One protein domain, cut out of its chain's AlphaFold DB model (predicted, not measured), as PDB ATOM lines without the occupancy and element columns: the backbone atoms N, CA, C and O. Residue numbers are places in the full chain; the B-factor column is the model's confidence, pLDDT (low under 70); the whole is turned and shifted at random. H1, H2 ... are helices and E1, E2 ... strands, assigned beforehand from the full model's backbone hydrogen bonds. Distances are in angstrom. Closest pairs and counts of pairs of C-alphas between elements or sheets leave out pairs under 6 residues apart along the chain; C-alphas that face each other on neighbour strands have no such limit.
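Overview. This is residues 52 to 122 of the 140 residues of an uncharacterized protein of Methanosarcina barkeri str. Wiesmoor (UniProt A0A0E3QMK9). Two small three-stranded sheets stand at an angle to each other, joined at the tight turn from E1 to E2, and two short helices, H1 and H2, lie at the end away from that turn. A long link without named elements, residues 79 to 91, leads from one sheet to the other, and its residues 87 to 88 pair beside E5. The printed part has 71 residues with six named strands and two named helices, in the order E1 E2 E3 E4 E5 H1 H2 E6. The sheets run E5 E1 E6 and E2 E3 E4, both antiparallel, and the class is mixed, helices and strands. The whole is compact, with a radius of gyration of the C-alphas of 11.1 A and spans of 29 by 28 by 23 A.

Along the chain. E1, residues 52 to 56, begins with C-alpha 52 at (-34.352, 50.675, -8.352) and is 13.3 A long. E2, residues 60 to 63, measures 9.4 A, E3, residues 66 to 69, 9.7 A, and E4, residues 76 to 78, 6.0 A. E5, residues 92 to 97, is the longest strand at 15.7 A, beginning with C-alpha 92 at (-39.447, 48.638, 2.641). H1 spans residues 99 to 103, 6.3 A, and H2 residues 105 to 113, 12.2 A. E6, residues 118 to 120, 7.0 A, ends with C-alpha 120 at (-37.617, 53.269, -12.966).

Arrangement. E1 is the inner strand between E5 and E6. It is antiparallel to E5 at 155 degrees, with N 93 and O 55 at 2.8 A, within hydrogen-bond range. It is antiparallel to E6 at 125 degrees, with N 52 and O 119 at 2.8 A. E5, H1, H2 and E6 form a split strand-helix-strand unit, two strands of one sheet that are not neighbours, with E1 between them in the sheet and the helices between them along the chain, and its crossover is right-handed. E2, E3 and E4 form a meander of two hairpins, each strand the antiparallel neighbour of the one before; N 61 and O 68 are 2.9 A apart, and N 67 and O 77 2.9 A. The closest C-alphas of E1 and E3, those of Val 55 and Val 69, are 7.9 A apart. H2 only grazes the sheet E2 E3 E4, with its residues 107 to 111. H1 and H2 only just touch, only at the corner, with 3 pairs of C-alphas within 8 A, the closest being Ala 101 and Phe 107 at 6.6 A. In H1 and H2 every O i to N i+4 pair is within hydrogen-bond range.

Size, cuts and confidence. The C-alphas farthest apart, those of Glu 73 and Val 122, are 31.5 A apart. The printed part has no cut, and the link from E4 to E5 is long, with 13 residues. The mean pLDDT of the printed part is 83.2, and residue 62, residues 64 to 66 and residues 70 to 74 are under 70.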
ATOM      1  N   TYR A  52     -34.315  51.173  -9.719       92.00
ATOM      2  CA  TYR A  52     -34.352  50.675  -8.352       92.00
ATOM      3  C   TYR A  52     -35.136  49.377  -8.216       92.00
ATOM      4  O   TYR A  52     -35.891  48.976  -9.100       92.00
ATOM      5  N   ILE A  53     -34.996  48.744  -7.056       91.25
ATOM      6  CA  ILE A  53     -35.877  47.670  -6.590       91.25
ATOM      7  C   ILE A  53     -36.452  48.029  -5.222       91.25
ATOM      8  O   ILE A  53     -35.822  48.735  -4.426       91.25
ATOM      9  N   LYS A  54     -37.655  47.525  -4.937       90.94
ATOM     10  CA  LYS A  54     -38.237  47.559  -3.592       90.94
ATOM     11  C   LYS A  54     -37.987  46.228  -2.911       90.94
ATOM     12  O   LYS A  54     -38.266  45.184  -3.492       90.94
ATOM     13  N   VAL A  55     -37.513  46.280  -1.675       87.12
ATOM     14  CA  VAL A  55     -37.297  45.084  -0.862       87.12
ATOM     15  C   VAL A  55     -37.903  45.312   0.518       87.12
ATOM     16  O   VAL A  55     -37.597  46.303   1.182       87.12
ATOM     17  N   GLU A  56     -38.785  44.415   0.950       86.62
ATOM     18  CA  GLU A  56     -39.426  44.502   2.265       86.62
ATOM     19  C   GLU A  56     -38.390  44.419   3.393       86.62
ATOM     20  O   GLU A  56     -37.437  43.641   3.337       86.62
ATOM     21  N   LYS A  57     -38.581  45.213   4.452       81.00
ATOM     22  CA  LYS A  57     -37.618  45.313   5.564       81.00
ATOM     23  C   LYS A  57     -37.331  43.986   6.248       81.00
ATOM     24  O   LYS A  57     -36.196  43.756   6.650       81.00
ATOM     25  N   TYR A  58     -38.348  43.138   6.385       74.25
ATOM     26  CA  TYR A  58     -38.239  41.823   7.023       74.25
ATOM     27  C   TYR A  58     -37.278  40.885   6.299       74.25
ATOM     28  O   TYR A  58     -36.891  39.863   6.847       74.25
ATOM     29  N   TYR A  59     -36.910  41.235   5.071       70.75
ATOM     30  CA  TYR A  59     -36.056  40.431   4.234       70.75
ATOM     31  C   TYR A  59     -34.669  41.021   4.098       70.75
ATOM     32  O   TYR A  59     -33.962  40.541   3.242       70.75
ATOM     33  N   ILE A  60     -34.240  42.036   4.857       72.56
ATOM     34  CA  ILE A  60     -32.932  42.671   4.631       72.56
ATOM     35  C   ILE A  60     -31.994  42.545   5.827       72.56
ATOM     36  O   ILE A  60     -32.283  43.034   6.918       72.56
ATOM     37  N   LYS A  61     -30.783  42.060   5.536       74.50
ATOM     38  CA  LYS A  61     -29.575  42.312   6.316       74.50
ATOM     39  C   LYS A  61     -28.665  43.267   5.547       74.50
ATOM     40  O   LYS A  61     -28.168  42.931   4.470       74.50
ATOM     41  N   VAL A  62     -28.457  44.465   6.091       69.62
ATOM     42  CA  VAL A  62     -27.516  45.444   5.524       69.62
ATOM     43  C   VAL A  62     -26.138  45.188   6.116       69.62
ATOM     44  O   VAL A  62     -25.945  45.322   7.321       69.62
ATOM     45  N   GLU A  63     -25.189  44.828   5.263       73.69
ATOM     46  CA  GLU A  63     -23.774  44.709   5.601       73.69
ATOM     47  C   GLU A  63     -23.009  45.861   4.943       73.69
ATOM     48  O   GLU A  63     -23.512  46.536   4.047       73.69
ATOM     49  N   LYS A  64     -21.766  46.098   5.370       69.50
ATOM     50  CA  LYS A  64     -20.994  47.281   4.947       69.50
ATOM     51  C   LYS A  64     -20.843  47.440   3.423       69.50
ATOM     52  O   LYS A  64     -20.715  48.568   2.969       69.50
ATOM     53  N   TYR A  65     -20.833  46.334   2.673       65.94
ATOM     54  CA  TYR A  65     -20.522  46.310   1.233       65.94
ATOM     55  C   TYR A  65     -21.570  45.598   0.364       65.94
ATOM     56  O   TYR A  65     -21.361  45.365  -0.834       65.94
ATOM     57  N   TYR A  66     -22.643  45.117   0.992       69.31
ATOM     58  CA  TYR A  66     -23.706  44.415   0.295       69.31
ATOM     59  C   TYR A  66     -24.989  44.364   1.115       69.31
ATOM     60  O   TYR A  66     -24.990  44.438   2.342       69.31
ATOM     61  N   ILE A  67     -26.093  44.155   0.409       72.69
ATOM     62  CA  ILE A  67     -27.399  43.885   0.995       72.69
ATOM     63  C   ILE A  67     -27.686  42.410   0.772       72.69
ATOM     64  O   ILE A  67     -27.692  41.945  -0.371       72.69
ATOM     65  N   LYS A  68     -27.902  41.673   1.863       77.44
ATOM     66  CA  LYS A  68     -28.394  40.300   1.798       77.44
ATOM     67  C   LYS A  68     -29.898  40.318   1.983       77.44
ATOM     68  O   LYS A  68     -30.383  40.891   2.959       77.44
ATOM     69  N   VAL A  69     -30.616  39.671   1.070       72.81
ATOM     70  CA  VAL A  69     -32.056  39.495   1.242       72.81
ATOM     71  C   VAL A  69     -32.300  38.185   2.004       72.81
ATOM     72  O   VAL A  69     -32.206  37.116   1.420       72.81
ATOM     73  N   GLU A  70     -32.532  38.241   3.318       66.56
ATOM     74  CA  GLU A  70     -32.565  37.082   4.235       66.56
ATOM     75  C   GLU A  70     -33.594  36.018   3.862       66.56
ATOM     76  O   GLU A  70     -33.388  34.843   4.153       66.56
ATOM     77  N   ASN A  71     -34.660  36.403   3.165       60.91
ATOM     78  CA  ASN A  71     -35.686  35.457   2.758       60.91
ATOM     79  C   ASN A  71     -35.226  34.437   1.714       60.91
ATOM     80  O   ASN A  71     -35.904  33.432   1.544       60.91
ATOM     81  N   ASN A  72     -34.102  34.692   1.032       56.25
ATOM     82  CA  ASN A  72     -33.500  33.793   0.057       56.25
ATOM     83  C   ASN A  72     -31.969  33.908   0.118       56.25
ATOM     84  O   ASN A  72     -31.394  34.938  -0.235       56.25
ATOM     85  N   GLU A  73     -31.286  32.825   0.500       58.53
ATOM     86  CA  GLU A  73     -29.828  32.783   0.728       58.53
ATOM     87  C   GLU A  73     -28.962  33.251  -0.464       58.53
ATOM     88  O   GLU A  73     -27.779  33.540  -0.284       58.53
ATOM     89  N   ASN A  74     -29.552  33.385  -1.656       63.19
ATOM     90  CA  ASN A  74     -28.881  33.656  -2.925       63.19
ATOM     91  C   ASN A  74     -28.842  35.132  -3.364       63.19
ATOM     92  O   ASN A  74     -28.163  35.429  -4.347       63.19
ATOM     93  N   ILE A  75     -29.541  36.061  -2.696       74.19
ATOM     94  CA  ILE A  75     -29.510  37.475  -3.113       74.19
ATOM     95  C   ILE A  75     -28.472  38.247  -2.310       74.19
ATOM     96  O   ILE A  75     -28.656  38.535  -1.125       74.19
ATOM     97  N   VAL A  76     -27.402  38.639  -2.999       81.12
ATOM     98  CA  VAL A  76     -26.363  39.535  -2.486       81.12
ATOM     99  C   VAL A  76     -26.197  40.689  -3.470       81.12
ATOM    100  O   VAL A  76     -25.547  40.550  -4.509       81.12
ATOM    101  N   ILE A  77     -26.775  41.842  -3.140       83.62
ATOM    102  CA  ILE A  77     -26.623  43.064  -3.937       83.62
ATOM    103  C   ILE A  77     -25.351  43.755  -3.466       83.62
ATOM    104  O   ILE A  77     -25.310  44.310  -2.373       83.62
ATOM    105  N   ARG A  78     -24.293  43.665  -4.271       83.44
ATOM    106  CA  ARG A  78     -22.982  44.257  -3.972       83.44
ATOM    107  C   ARG A  78     -22.968  45.746  -4.307       83.44
ATOM    108  O   ARG A  78     -23.651  46.152  -5.241       83.44
ATOM    109  N   ASP A  79     -22.095  46.508  -3.656       82.69
ATOM    110  CA  ASP A  79     -21.949  47.956  -3.889       82.69
ATOM    111  C   ASP A  79     -21.771  48.352  -5.360       82.69
ATOM    112  O   ASP A  79     -22.342  49.342  -5.792       82.69
ATOM    113  N   LYS A  80     -21.061  47.555  -6.171       85.44
ATOM    114  CA  LYS A  80     -20.897  47.827  -7.615       85.44
ATOM    115  C   LYS A  80     -22.217  47.876  -8.404       85.44
ATOM    116  O   LYS A  80     -22.277  48.438  -9.491       85.44
ATOM    117  N   PHE A  81     -23.260  47.234  -7.882       87.69
ATOM    118  CA  PHE A  81     -24.590  47.222  -8.483       87.69
ATOM    119  C   PHE A  81     -25.489  48.327  -7.935       87.69
ATOM    120  O   PHE A  81     -26.631  48.442  -8.371       87.69
ATOM    121  N   LYS A  82     -24.986  49.138  -7.002       87.19
ATOM    122  CA  LYS A  82     -25.698  50.273  -6.431       87.19
ATOM    123  C   LYS A  82     -25.239  51.564  -7.096       87.19
ATOM    124  O   LYS A  82     -24.059  51.731  -7.388       87.19
ATOM    125  N   SER A  83     -26.178  52.472  -7.313       85.50
ATOM    126  CA  SER A  83     -25.909  53.819  -7.831       85.50
ATOM    127  C   SER A  83     -25.933  54.895  -6.745       85.50
ATOM    128  O   SER A  83     -25.247  55.904  -6.864       85.50
ATOM    129  N   ALA A  84     -26.672  54.665  -5.659       83.50
ATOM    130  CA  ALA A  84     -26.819  55.604  -4.551       83.50
ATOM    131  C   ALA A  84     -26.959  54.864  -3.203       83.50
ATOM    132  O   ALA A  84     -27.169  53.643  -3.178       83.50
ATOM    133  N   PRO A  85     -26.837  55.571  -2.061       82.00
ATOM    134  CA  PRO A  85     -27.182  55.022  -0.754       82.00
ATOM    135  C   PRO A  85     -28.639  54.541  -0.686       82.00
ATOM    136  O   PRO A  85     -29.527  55.109  -1.318       82.00
ATOM    137  N   ASP A  86     -28.900  53.518   0.130       81.94
ATOM    138  CA  ASP A  86     -30.239  52.931   0.233       81.94
ATOM    139  C   ASP A  86     -31.212  53.882   0.935       81.94
ATOM    140  O   ASP A  86     -30.924  54.419   2.011       81.94
ATOM    141  N   LYS A  87     -32.417  54.029   0.378       86.81
ATOM    142  CA  LYS A  87     -33.469  54.872   0.958       86.81
ATOM    143  C   LYS A  87     -34.401  53.998   1.803       86.81
ATOM    144  O   LYS A  87     -35.111  53.126   1.299       86.81
ATOM    145  N   LYS A  88     -34.411  54.220   3.120       87.31
ATOM    146  CA  LYS A  88     -35.265  53.481   4.071       87.31
ATOM    147  C   LYS A  88     -36.651  54.127   4.158       87.31
ATOM    148  O   LYS A  88     -36.783  55.240   4.658       87.31
ATOM    149  N   LYS A  89     -37.700  53.410   3.746       87.62
ATOM    150  CA  LYS A  89     -39.108  53.810   3.932       87.62
ATOM    151  C   LYS A  89     -39.701  53.107   5.156       87.62
ATOM    152  O   LYS A  89     -38.985  52.432   5.897       87.62
ATOM    153  N   LYS A  90     -40.997  53.281   5.443       86.62
ATOM    154  CA  LYS A  90     -41.634  52.711   6.649       86.62
ATOM    155  C   LYS A  90     -41.557  51.178   6.682       86.62
ATOM    156  O   LYS A  90     -41.094  50.644   7.687       86.62
ATOM    157  N   ASN A  91     -41.892  50.506   5.579       88.00
ATOM    158  CA  ASN A  91     -41.988  49.037   5.515       88.00
ATOM    159  C   ASN A  91     -40.976  48.379   4.563       88.00
ATOM    160  O   ASN A  91     -40.679  47.202   4.717       88.00
ATOM    161  N   TYR A  92     -40.372  49.145   3.655       88.06
ATOM    162  CA  TYR A  92     -39.447  48.638   2.641       88.06
ATOM    163  C   TYR A  92     -38.187  49.506   2.538       88.06
ATOM    164  O   TYR A  92     -38.131  50.625   3.066       88.06
ATOM    165  N   TYR A  93     -37.177  48.975   1.862       88.00
ATOM    166  CA  TYR A  93     -36.022  49.701   1.353       88.00
ATOM    167  C   TYR A  93     -36.162  49.894  -0.154       88.00
ATOM    168  O   TYR A  93     -36.694  49.035  -0.862       88.00
ATOM    169  N   ILE A  94     -35.663  51.027  -0.625       90.00
ATOM    170  CA  ILE A  94     -35.437  51.314  -2.036       90.00
ATOM    171  C   ILE A  94     -33.936  51.203  -2.257       90.00
ATOM    172  O   ILE A  94     -33.160  51.908  -1.606       90.00
ATOM    173  N   ILE A  95     -33.551  50.291  -3.144       89.69
ATOM    174  CA  ILE A  95     -32.156  50.055  -3.505       89.69
ATOM    175  C   ILE A  95     -31.981  50.559  -4.931       89.69
ATOM    176  O   ILE A  95     -32.507  49.943  -5.861       89.69
ATOM    177  N   SER A  96     -31.279  51.679  -5.084       91.06
ATOM    178  CA  SER A  96     -30.966  52.258  -6.389       91.06
ATOM    179  C   SER A  96     -29.905  51.421  -7.100       91.06
ATOM    180  O   SER A  96     -28.896  51.045  -6.500       91.06
ATOM    181  N   LEU A  97     -30.140  51.117  -8.372       91.00
ATOM    182  CA  LEU A  97     -29.323  50.240  -9.200       91.00
ATOM    183  C   LEU A  97     -28.477  51.042 -10.192       91.00
ATOM    184  O   LEU A  97     -28.953  52.013 -10.782       91.00
ATOM    185  N   SER A  98     -27.230  50.615 -10.387       90.56
ATOM    186  CA  SER A  98     -26.335  51.170 -11.407       90.56
ATOM    187  C   SER A  98     -26.664  50.647 -12.809       90.56
ATOM    188  O   SER A  98     -27.281  49.590 -12.963       90.56
ATOM    189  N   GLU A  99     -26.187  51.339 -13.847       89.12
ATOM    190  CA  GLU A  99     -26.279  50.856 -15.236       89.12
ATOM    191  C   GLU A  99     -25.586  49.492 -15.414       89.12
ATOM    192  O   GLU A  99     -26.096  48.580 -16.063       89.12
ATOM    193  N   GLN A 100     -24.481  49.269 -14.696       90.12
ATOM    194  CA  GLN A 100     -23.828  47.962 -14.671       90.12
ATOM    195  C   GLN A 100     -24.747  46.853 -14.129       90.12
ATOM    196  O   GLN A 100     -24.622  45.696 -14.533       90.12
ATOM    197  N   ALA A 101     -25.639  47.163 -13.186       91.06
ATOM    198  CA  ALA A 101     -26.557  46.182 -12.619       91.06
ATOM    199  C   ALA A 101     -27.624  45.760 -13.637       91.06
ATOM    200  O   ALA A 101     -27.871  44.565 -13.800       91.06
ATOM    201  N   ILE A 102     -28.214  46.723 -14.349       91.38
ATOM    202  CA  ILE A 102     -29.260  46.463 -15.351       91.38
ATOM    203  C   ILE A 102     -28.718  45.763 -16.606       91.38
ATOM    204  O   ILE A 102     -29.464  45.053 -17.270       91.38
ATOM    205  N   GLU A 103     -27.427  45.895 -16.911       92.31
ATOM    206  CA  GLU A 103     -26.775  45.177 -18.016       92.31
ATOM    207  C   GLU A 103     -26.286  43.772 -17.619       92.31
ATOM    208  O   GLU A 103     -25.944  42.939 -18.468       92.31
ATOM    209  N   ASN A 104     -26.242  43.464 -16.318       93.56
ATOM    210  CA  ASN A 104     -25.711  42.201 -15.824       93.56
ATOM    211  C   ASN A 104     -26.771  41.090 -15.839       93.56
ATOM    212  O   ASN A 104     -27.577  40.966 -14.922       93.56
ATOM    213  N   LYS A 105     -26.714  40.207 -16.843       94.12
ATOM    214  CA  LYS A 105     -27.666  39.087 -16.999       94.12
ATOM    215  C   LYS A 105     -27.816  38.215 -15.751       94.12
ATOM    216  O   LYS A 105     -28.934  37.916 -15.353       94.12
ATOM    217  N   SER A 106     -26.712  37.840 -15.103       90.69
ATOM    218  CA  SER A 106     -26.763  36.999 -13.899       90.69
ATOM    219  C   SER A 106     -27.448  37.704 -12.725       90.69
ATOM    220  O   SER A 106     -28.132  37.060 -11.934       90.69
ATOM    221  N   PHE A 107     -27.285  39.024 -12.612       90.06
ATOM    222  CA  PHE A 107     -27.993  39.838 -11.632       90.06
ATOM    223  C   PHE A 107     -29.488  39.923 -11.953       90.06
ATOM    224  O   PHE A 107     -30.304  39.715 -11.061       90.06
ATOM    225  N   LEU A 108     -29.856  40.144 -13.220       92.12
ATOM    226  CA  LEU A 108     -31.257  40.155 -13.651       92.12
ATOM    227  C   LEU A 108     -31.955  38.813 -13.386       92.12
ATOM    228  O   LEU A 108     -33.034  38.793 -12.803       92.12
ATOM    229  N   GLU A 109     -31.322  37.691 -13.738       90.81
ATOM    230  CA  GLU A 109     -31.839  36.343 -13.458       90.81
ATOM    231  C   GLU A 109     -31.995  36.085 -11.955       90.81
ATOM    232  O   GLU A 109     -32.928  35.406 -11.526       90.81
ATOM    233  N   MET A 110     -31.071  36.604 -11.141       87.81
ATOM    234  CA  MET A 110     -31.181  36.533  -9.688       87.81
ATOM    235  C   MET A 110     -32.396  37.332  -9.205       87.81
ATOM    236  O   MET A 110     -33.137  36.822  -8.377       87.81
ATOM    237  N   LEU A 111     -32.638  38.547  -9.702       89.31
ATOM    238  CA  LEU A 111     -33.819  39.324  -9.313       89.31
ATOM    239  C   LEU A 111     -35.127  38.623  -9.714       89.31
ATOM    240  O   LEU A 111     -36.023  38.492  -8.879       89.31
ATOM    241  N   ASP A 112     -35.195  38.105 -10.941       89.12
ATOM    242  CA  ASP A 112     -36.373  37.422 -11.490       89.12
ATOM    243  C   ASP A 112     -36.741  36.162 -10.691       89.12
ATOM    244  O   ASP A 112     -37.862  36.037 -10.202       89.12
ATOM    245  N   LYS A 113     -35.759  35.292 -10.403       87.56
ATOM    246  CA  LYS A 113     -35.939  34.098  -9.546       87.56
ATOM    247  C   LYS A 113     -36.478  34.412  -8.149       87.56
ATOM    248  O   LYS A 113     -36.952  33.515  -7.458       87.56
ATOM    249  N   ASN A 114     -36.341  35.658  -7.712       83.00
ATOM    250  CA  ASN A 114     -36.727  36.117  -6.387       83.00
ATOM    251  C   ASN A 114     -37.924  37.077  -6.414       83.00
ATOM    252  O   ASN A 114     -38.210  37.706  -5.395       83.00
ATOM    253  N   ASN A 115     -38.624  37.191  -7.547       86.94
ATOM    254  CA  ASN A 115     -39.765  38.090  -7.736       86.94
ATOM    255  C   ASN A 115     -39.444  39.558  -7.391       86.94
ATOM    256  O   ASN A 115     -40.316  40.310  -6.946       86.94
ATOM    257  N   LEU A 116     -38.190  39.981  -7.578       88.69
ATOM    258  CA  LEU A 116     -37.776  41.366  -7.390       88.69
ATOM    259  C   LEU A 116     -37.845  42.095  -8.727       88.69
ATOM    260  O   LEU A 116     -37.053  41.858  -9.633       88.69
ATOM    261  N   GLN A 117     -38.797  43.013  -8.842       91.00
ATOM    262  CA  GLN A 117     -38.999  43.773 -10.068       91.00
ATOM    263  C   GLN A 117     -38.137  45.038 -10.085       91.00
ATOM    264  O   GLN A 117     -38.234  45.870  -9.177       91.00
ATOM    265  N   ILE A 118     -37.364  45.219 -11.160       91.69
ATOM    266  CA  ILE A 118     -36.702  46.493 -11.459       91.69
ATOM    267  C   ILE A 118     -37.754  47.525 -11.852       91.69
ATOM    268  O   ILE A 118     -38.634  47.279 -12.677       91.69
ATOM    269  N   LYS A 119     -37.638  48.702 -11.259       91.50
ATOM    270  CA  LYS A 119     -38.490  49.859 -11.479       91.50
ATOM    271  C   LYS A 119     -37.630  51.045 -11.900       91.50
ATOM    272  O   LYS A 119     -36.442  51.086 -11.593       91.50
ATOM    273  N   LYS A 120     -38.235  51.987 -12.618       88.06
ATOM    274  CA  LYS A 120     -37.617  53.269 -12.966       88.06
ATOM    275  C   LYS A 120     -38.210  54.359 -12.095       88.06
ATOM    276  O   LYS A 120     -39.405  54.311 -11.805       88.06
ATOM    277  N   PHE A 121     -37.392  55.301 -11.666       85.69
ATOM    278  CA  PHE A 121     -37.918  56.542 -11.119       85.69
ATOM    279  C   PHE A 121     -38.360  57.467 -12.245       85.69
ATOM    280  O   PHE A 121     -37.851  57.379 -13.362       85.69
ATOM    281  N   VAL A 122     -39.287  58.356 -11.918       82.25
ATOM    282  CA  VAL A 122     -39.581  59.548 -12.710       82.25
ATOM    283  C   VAL A 122     -39.017  60.729 -11.933       82.25
ATOM    284  O   VAL A 122     -39.285  60.858 -10.738       82.25
TER     285      VAL A 122